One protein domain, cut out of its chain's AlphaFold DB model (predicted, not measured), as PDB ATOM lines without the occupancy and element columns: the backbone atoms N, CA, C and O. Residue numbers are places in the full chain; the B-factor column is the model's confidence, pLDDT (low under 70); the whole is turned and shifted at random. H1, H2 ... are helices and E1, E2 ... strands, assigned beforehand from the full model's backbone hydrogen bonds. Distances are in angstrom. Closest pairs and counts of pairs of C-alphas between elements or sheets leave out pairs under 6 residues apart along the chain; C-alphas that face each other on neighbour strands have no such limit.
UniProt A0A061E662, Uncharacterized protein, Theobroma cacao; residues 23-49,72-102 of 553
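This is residues 23 to 49 and 72 to 102 of the 553 residues of an uncharacterized protein of Theobroma cacao (UniProt A0A061E662). Picture a thin rod: H1, H2 and the strand E1 sit loosely at one end, and a single strand of chain after E1 leads to a small looped head, residues 83 to 97, with H3 at the far tip. The 58 printed residues include H1, H2, E1, H3 in that order; the class is mixed, helices and strands, with 25 residues in named elements, under half. The whole is extended, radius of gyration of the C-alphas 17.6 A, spanning 53 by 22 by 17 A.

Start at residues 23 to 24, paired antiparallel with residues 76 to 77 of E1, residues 72 to 77, which pairs with no named strand. H1, residues 30 to 33, is close to but not clearly touching H2, residues 35 to 45; their closest C-alphas, Leu 32 and Leu 38, are 6.5 A apart. H2 and E1 are apart. Residues 83 to 84 pair antiparallel with 89 to 90, before H3, residues 98 to 101. In H2 every O i to N i+4 pair is within hydrogen-bond range; H1 and H3 are too short for one.

Find C-alpha 30 at (221.117, 250.434, 384.800), where H1 begins. H2 runs 15.5 A and E1 16.1 A. H3 ends at C-alpha 101, (239.870, 280.443, 351.546).

Residues 50 to 71 are not printed; C-alphas 49 and 72 are 23.5 A apart. The link from E1 to H3 is long, 20 residues. Residues 47 to 49 are under pLDDT 70.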
ATOM      1  N   ILE A  23     231.242 262.031 376.017       93.94
ATOM      2  CA  ILE A  23     231.682 260.664 376.291       93.94
ATOM      3  C   ILE A  23     230.434 259.793 376.404       93.94
ATOM      4  O   ILE A  23     229.556 260.076 377.222       93.94
ATOM      5  N   SER A  24     230.347 258.749 375.585       94.25
ATOM      6  CA  SER A  24     229.294 257.741 375.638       94.25
ATOM      7  C   SER A  24     229.798 256.459 376.297       94.25
ATOM      8  O   SER A  24     230.906 255.982 376.052       94.25
ATOM      9  N   PHE A  25     228.937 255.876 377.130       94.81
ATOM     10  CA  PHE A  25     229.129 254.566 377.747       94.81
ATOM     11  C   PHE A  25     228.099 253.601 377.147       94.81
ATOM     12  O   PHE A  25     227.057 253.353 377.763       94.81
ATOM     13  N   PRO A  26     228.313 253.097 375.917       94.19
ATOM     14  CA  PRO A  26     227.407 252.117 375.329       94.19
ATOM     15  C   PRO A  26     227.306 250.897 376.251       94.19
ATOM     16  O   PRO A  26     228.312 250.386 376.746       94.19
ATOM     17  N   ASN A  27     226.084 250.420 376.485       94.50
ATOM     18  CA  ASN A  27     225.803 249.283 377.370       94.50
ATOM     19  C   ASN A  27     226.226 249.489 378.844       94.50
ATOM     20  O   ASN A  27     226.514 248.513 379.546       94.50
ATOM     21  N   LEU A  28     226.238 250.739 379.332       93.81
ATOM     22  CA  LEU A  28     226.286 251.009 380.770       93.81
ATOM     23  C   LEU A  28     225.072 250.356 381.447       93.81
ATOM     24  O   LEU A  28     223.932 250.525 381.011       93.81
ATOM     25  N   ARG A  29     225.310 249.571 382.500       92.25
ATOM     26  CA  ARG A  29     224.245 248.846 383.208       92.25
ATOM     27  C   ARG A  29     223.387 249.813 384.023       92.25
ATOM     28  O   ARG A  29     223.923 250.732 384.628       92.25
ATOM     29  N   ALA A  30     222.080 249.556 384.119       92.25
ATOM     30  CA  ALA A  30     221.117 250.434 384.800       92.25
ATOM     31  C   ALA A  30     221.515 250.823 386.244       92.25
ATOM     32  O   ALA A  30     221.324 251.966 386.643       92.25
ATOM     33  N   HIS A  31     222.140 249.918 387.008       87.38
ATOM     34  CA  HIS A  31     222.617 250.207 388.369       87.38
ATOM     35  C   HIS A  31     223.833 251.154 388.432       87.38
ATOM     36  O   HIS A  31     224.106 251.721 389.480       87.38
ATOM     37  N   LEU A  32     224.557 251.364 387.326       91.50
ATOM     38  CA  LEU A  32     225.670 252.321 387.248       91.50
ATOM     39  C   LEU A  32     225.211 253.749 386.891       91.50
ATOM     40  O   LEU A  32     226.050 254.637 386.785       91.50
ATOM     41  N   PHE A  33     223.901 253.988 386.738       92.44
ATOM     42  CA  PHE A  33     223.325 255.333 386.578       92.44
ATOM     43  C   PHE A  33     223.090 256.058 387.915       92.44
ATOM     44  O   PHE A  33     222.598 257.186 387.925       92.44
ATOM     45  N   GLU A  34     223.438 255.446 389.049       95.00
ATOM     46  CA  GLU A  34     223.411 256.128 390.342       95.00
ATOM     47  C   GLU A  34     224.400 257.314 390.355       95.00
ATOM     48  O   GLU A  34     225.510 257.215 389.825       95.00
ATOM     49  N   LYS A  35     224.025 258.441 390.986       93.94
ATOM     50  CA  LYS A  35     224.855 259.666 391.062       93.94
ATOM     51  C   LYS A  35     226.271 259.365 391.582       93.94
ATOM     52  O   LYS A  35     227.239 259.932 391.079       93.94
ATOM     53  N   SER A  36     226.385 258.462 392.557       93.94
ATOM     54  CA  SER A  36     227.642 257.987 393.146       93.94
ATOM     55  C   SER A  36     228.529 257.262 392.116       93.94
ATOM     56  O   SER A  36     229.684 257.641 391.920       93.94
ATOM     57  N   ALA A  37     227.977 256.276 391.402       92.06
ATOM     58  CA  ALA A  37     228.662 255.493 390.378       92.06
ATOM     59  C   ALA A  37     229.096 256.355 389.184       92.06
ATOM     60  O   ALA A  37     230.255 256.293 388.771       92.06
ATOM     61  N   LEU A  38     228.213 257.228 388.685       90.88
ATOM     62  CA  LEU A  38     228.543 258.178 387.619       90.88
ATOM     63  C   LEU A  38     229.667 259.138 388.037       90.88
ATOM     64  O   LEU A  38     230.569 259.408 387.244       90.88
ATOM     65  N   LEU A  39     229.669 259.608 389.290       90.56
ATOM     66  CA  LEU A  39     230.741 260.454 389.818       90.56
ATOM     67  C   LEU A  39     232.068 259.688 389.959       90.56
ATOM     68  O   LEU A  39     233.123 260.269 389.707       90.56
ATOM     69  N   MET A  40     232.046 258.399 390.315       91.81
ATOM     70  CA  MET A  40     233.249 257.553 390.312       91.81
ATOM     71  C   MET A  40     233.801 257.346 388.896       91.81
ATOM     72  O   MET A  40     235.004 257.497 388.691       91.81
ATOM     73  N   ILE A  41     232.942 257.079 387.908       90.75
ATOM     74  CA  ILE A  41     233.341 256.938 386.498       90.75
ATOM     75  C   ILE A  41     233.930 258.257 385.968       90.75
ATOM     76  O   ILE A  41     234.999 258.254 385.357       90.75
ATOM     77  N   ALA A  42     233.294 259.395 386.263       89.50
ATOM     78  CA  ALA A  42     233.808 260.716 385.900       89.50
ATOM     79  C   ALA A  42     235.174 261.008 386.551       89.50
ATOM     80  O   ALA A  42     236.093 261.469 385.875       89.50
ATOM     81  N   LYS A  43     235.349 260.674 387.840       89.81
ATOM     82  CA  LYS A  43     236.643 260.775 388.539       89.81
ATOM     83  C   LYS A  43     237.718 259.865 387.931       89.81
ATOM     84  O   LYS A  43     238.874 260.270 387.900       89.81
ATOM     85  N   ALA A  44     237.357 258.676 387.437       88.44
ATOM     86  CA  ALA A  44     238.290 257.716 386.838       88.44
ATOM     87  C   ALA A  44     238.772 258.118 385.431       88.44
ATOM     88  O   ALA A  44     239.932 257.894 385.095       88.44
ATOM     89  N   ILE A  45     237.916 258.767 384.634       88.06
ATOM     90  CA  ILE A  45     238.316 259.434 383.376       88.06
ATOM     91  C   ILE A  45     239.206 260.660 383.660       88.06
ATOM     92  O   ILE A  45     239.996 261.083 382.816       88.06
ATOM     93  N   GLY A  46     239.145 261.166 384.892       79.62
ATOM     94  CA  GLY A  46     240.118 262.073 385.477       79.62
ATOM     95  C   GLY A  46     239.678 263.529 385.483       79.62
ATOM     96  O   GLY A  46     238.764 263.953 384.775       79.62
ATOM     97  N   ASN A  47     240.422 264.341 386.237       57.31
ATOM     98  CA  ASN A  47     240.571 265.738 385.849       57.31
ATOM     99  C   ASN A  47     241.184 265.750 384.431       57.31
ATOM    100  O   ASN A  47     242.205 265.084 384.230       57.31
ATOM    101  N   PRO A  48     240.609 266.481 383.455       47.44
ATOM    102  CA  PRO A  48     240.896 266.322 382.019       47.44
ATOM    103  C   PRO A  48     242.294 266.796 381.560       47.44
ATOM    104  O   PRO A  48     242.499 267.086 380.387       47.44
ATOM    105  N   SER A  49     243.260 266.903 382.472       42.16
ATOM    106  CA  SER A  49     244.606 267.434 382.252       42.16
ATOM    107  C   SER A  49     245.727 266.384 382.217       42.16
ATOM    108  O   SER A  49     246.837 266.746 381.837       42.16
ATOM    109  N   LEU A  72     234.005 245.367 382.564       88.31
ATOM    110  CA  LEU A  72     234.705 246.088 381.502       88.31
ATOM    111  C   LEU A  72     233.702 246.993 380.779       88.31
ATOM    112  O   LEU A  72     232.878 246.519 379.997       88.31
ATOM    113  N   GLN A  73     233.771 248.297 381.033       93.06
ATOM    114  CA  GLN A  73     232.933 249.279 380.345       93.06
ATOM    115  C   GLN A  73     233.655 249.804 379.098       93.06
ATOM    116  O   GLN A  73     234.732 250.392 379.208       93.06
ATOM    117  N   LYS A  74     233.048 249.642 377.910       92.44
ATOM    118  CA  LYS A  74     233.502 250.339 376.694       92.44
ATOM    119  C   LYS A  74     233.223 251.834 376.856       92.44
ATOM    120  O   LYS A  74     232.100 252.210 377.191       92.44
ATOM    121  N   VAL A  75     234.224 252.665 376.595       94.19
ATOM    122  CA  VAL A  75     234.083 254.122 376.546       94.19
ATOM    123  C   VAL A  75     234.297 254.580 375.113       94.19
ATOM    124  O   VAL A  75     235.263 254.177 374.467       94.19
ATOM    125  N   GLU A  76     233.382 255.399 374.613       94.38
ATOM    126  CA  GLU A  76     233.443 255.999 373.286       94.38
ATOM    127  C   GLU A  76     233.525 257.517 373.440       94.38
ATOM    128  O   GLU A  76     232.713 258.141 374.124       94.38
ATOM    129  N   PHE A  77     234.534 258.121 372.819       94.06
ATOM    130  CA  PHE A  77     234.699 259.569 372.791       94.06
ATOM    131  C   PHE A  77     234.126 260.098 371.482       94.06
ATOM    132  O   PHE A  77     234.447 259.592 370.408       94.06
ATOM    133  N   THR A  78     233.300 261.139 371.557       93.56
ATOM    134  CA  THR A  78     232.900 261.879 370.354       93.56
ATOM    135  C   THR A  78     234.154 262.494 369.725       93.56
ATOM    136  O   THR A  78     234.940 263.096 370.465       93.56
ATOM    137  N   PRO A  79     234.369 262.367 368.400       92.88
ATOM    138  CA  PRO A  79     235.557 262.903 367.748       92.88
ATOM    139  C   PRO A  79     235.717 264.398 368.034       92.88
ATOM    140  O   PRO A  79     234.761 265.174 367.955       92.88
ATOM    141  N   MET A  80     236.942 264.789 368.385       90.88
ATOM    142  CA  MET A  80     237.285 266.171 368.703       90.88
ATOM    143  C   MET A  80     237.052 267.051 367.463       90.88
ATOM    144  O   MET A  80     237.680 266.802 366.433       90.88
ATOM    145  N   PRO A  81     236.186 268.079 367.518       93.75
ATOM    146  CA  PRO A  81     235.983 268.954 366.373       93.75
ATOM    147  C   PRO A  81     237.250 269.773 366.104       93.75
ATOM    148  O   PRO A  81     237.841 270.336 367.027       93.75
ATOM    149  N   GLU A  82     237.645 269.884 364.835       94.69
ATOM    150  CA  GLU A  82     238.805 270.691 364.444       94.69
ATOM    151  C   GLU A  82     238.637 272.157 364.884       94.69
ATOM    152  O   GLU A  82     237.569 272.750 364.710       94.69
ATOM    153  N   TYR A  83     239.700 272.763 365.417       95.62
ATOM    154  CA  TYR A  83     239.727 274.179 365.782       95.62
ATOM    155  C   TYR A  83     240.636 274.963 364.835       95.62
ATOM    156  O   TYR A  83     241.831 274.675 364.713       95.62
ATOM    157  N   CYS A  84     240.095 276.000 364.200       96.19
ATOM    158  CA  CYS A  84     240.875 276.878 363.346       96.19
ATOM    159  C   CYS A  84     241.513 278.001 364.172       96.19
ATOM    160  O   CYS A  84     240.846 278.969 364.544       96.19
ATOM    161  N   SER A  85     242.832 277.938 364.356       95.56
ATOM    162  CA  SER A  85     243.633 278.986 365.009       95.56
ATOM    163  C   SER A  85     243.571 280.351 364.310       95.56
ATOM    164  O   SER A  85     243.727 281.370 364.973       95.56
ATOM    165  N   TYR A  86     243.319 280.398 362.994       95.69
ATOM    166  CA  TYR A  86     243.298 281.654 362.233       95.69
ATOM    167  C   TYR A  86     242.053 282.519 362.487       95.69
ATOM    168  O   TYR A  86     242.165 283.726 362.680       95.69
ATOM    169  N   CYS A  87     240.858 281.921 362.476       95.25
ATOM    170  CA  CYS A  87     239.601 282.636 362.723       95.25
ATOM    171  C   CYS A  87     239.018 282.399 364.123       95.25
ATOM    172  O   CYS A  87     237.938 282.906 364.402       95.25
ATOM    173  N   CYS A  88     239.692 281.617 364.971       95.88
ATOM    174  CA  CYS A  88     239.232 281.209 366.299       95.88
ATOM    175  C   CYS A  88     237.805 280.635 366.295       95.88
ATOM    176  O   CYS A  88     236.941 281.097 367.037       95.88
ATOM    177  N   HIS A  89     237.547 279.647 365.434       94.12
ATOM    178  CA  HIS A  89     236.259 278.951 365.368       94.12
ATOM    179  C   HIS A  89     236.435 277.431 365.361       94.12
ATOM    180  O   HIS A  89     237.371 276.897 364.766       94.12
ATOM    181  N   VAL A  90     235.485 276.753 365.998       93.94
ATOM    182  CA  VAL A  90     235.369 275.295 366.088       93.94
ATOM    183  C   VAL A  90     234.581 274.755 364.889       93.94
ATOM    184  O   VAL A  90     233.630 275.385 364.410       93.94
ATOM    185  N   GLY A  91     234.949 273.557 364.436       94.56
ATOM    186  CA  GLY A  91     234.285 272.791 363.380       94.56
ATOM    187  C   GLY A  91     235.013 272.780 362.033       94.56
ATOM    188  O   GLY A  91     234.411 272.350 361.055       94.56
ATOM    189  N   HIS A  92     236.252 273.278 361.959       95.31
ATOM    190  CA  HIS A  92     237.107 273.181 360.769       95.31
ATOM    191  C   HIS A  92     238.579 273.487 361.096       95.31
ATOM    192  O   HIS A  92     238.872 274.332 361.941       95.31
ATOM    193  N   GLY A  93     239.508 272.841 360.396       96.19
ATOM    194  CA  GLY A  93     240.940 273.132 360.443       96.19
ATOM    195  C   GLY A  93     241.342 274.321 359.561       96.19
ATOM    196  O   GLY A  93     240.564 274.820 358.746       96.19
ATOM    197  N   MET A  94     242.601 274.761 359.682       94.62
ATOM    198  CA  MET A  94     243.129 275.935 358.960       94.62
ATOM    199  C   MET A  94     242.954 275.854 357.433       94.62
ATOM    200  O   MET A  94     242.637 276.864 356.807       94.62
ATOM    201  N   ALA A  95     243.106 274.665 356.838       94.44
ATOM    202  CA  ALA A  95     242.952 274.451 355.396       94.44
ATOM    203  C   ALA A  95     241.532 274.772 354.884       94.44
ATOM    204  O   ALA A  95     241.369 275.258 353.767       94.44
ATOM    205  N   ASN A  96     240.519 274.561 355.730       95.31
ATOM    206  CA  ASN A  96     239.105 274.787 355.429       95.31
ATOM    207  C   ASN A  96     238.598 276.138 355.976       95.31
ATOM    208  O   ASN A  96     237.394 276.392 356.014       95.31
ATOM    209  N   CYS A  97     239.499 277.023 356.420       96.12
ATOM    210  CA  CYS A  97     239.122 278.303 357.007       96.12
ATOM    211  C   CYS A  97     238.525 279.251 355.966       96.12
ATOM    212  O   CYS A  97     239.234 279.757 355.097       96.12
ATOM    213  N   MET A  98     237.238 279.582 356.106       93.62
ATOM    214  CA  MET A  98     236.544 280.519 355.208       93.62
ATOM    215  C   MET A  98     237.217 281.902 355.128       93.62
ATOM    216  O   MET A  98     237.131 282.566 354.098       93.62
ATOM    217  N   VAL A  99     237.916 282.326 356.188       93.62
ATOM    218  CA  VAL A  99     238.623 283.620 356.240       93.62
ATOM    219  C   VAL A  99     239.951 283.585 355.459       93.62
ATOM    220  O   VAL A  99     240.387 284.615 354.944       93.62
ATOM    221  N   LEU A 100     240.573 282.407 355.306       93.25
ATOM    222  CA  LEU A 100     241.740 282.195 354.432       93.25
ATOM    223  C   LEU A 100     241.323 281.865 352.989       93.25
ATOM    224  O   LEU A 100     241.881 282.415 352.038       93.25
ATOM    225  N   GLY A 101     240.308 281.012 352.826       83.12
ATOM    226  CA  GLY A 101     239.870 280.443 351.546       83.12
ATOM    227  C   GLY A 101     239.362 281.455 350.515       83.12
ATOM    228  O   GLY A 101     239.335 281.151 349.328       83.12
ATOM    229  N   GLN A 102     239.028 282.685 350.917       74.00
ATOM    230  CA  GLN A 102     238.669 283.749 349.969       74.00
ATOM    231  C   GLN A 102     239.865 284.325 349.184       74.00
ATOM    232  O   GLN A 102     239.647 285.057 348.219       74.00
TER     233      GLN A 102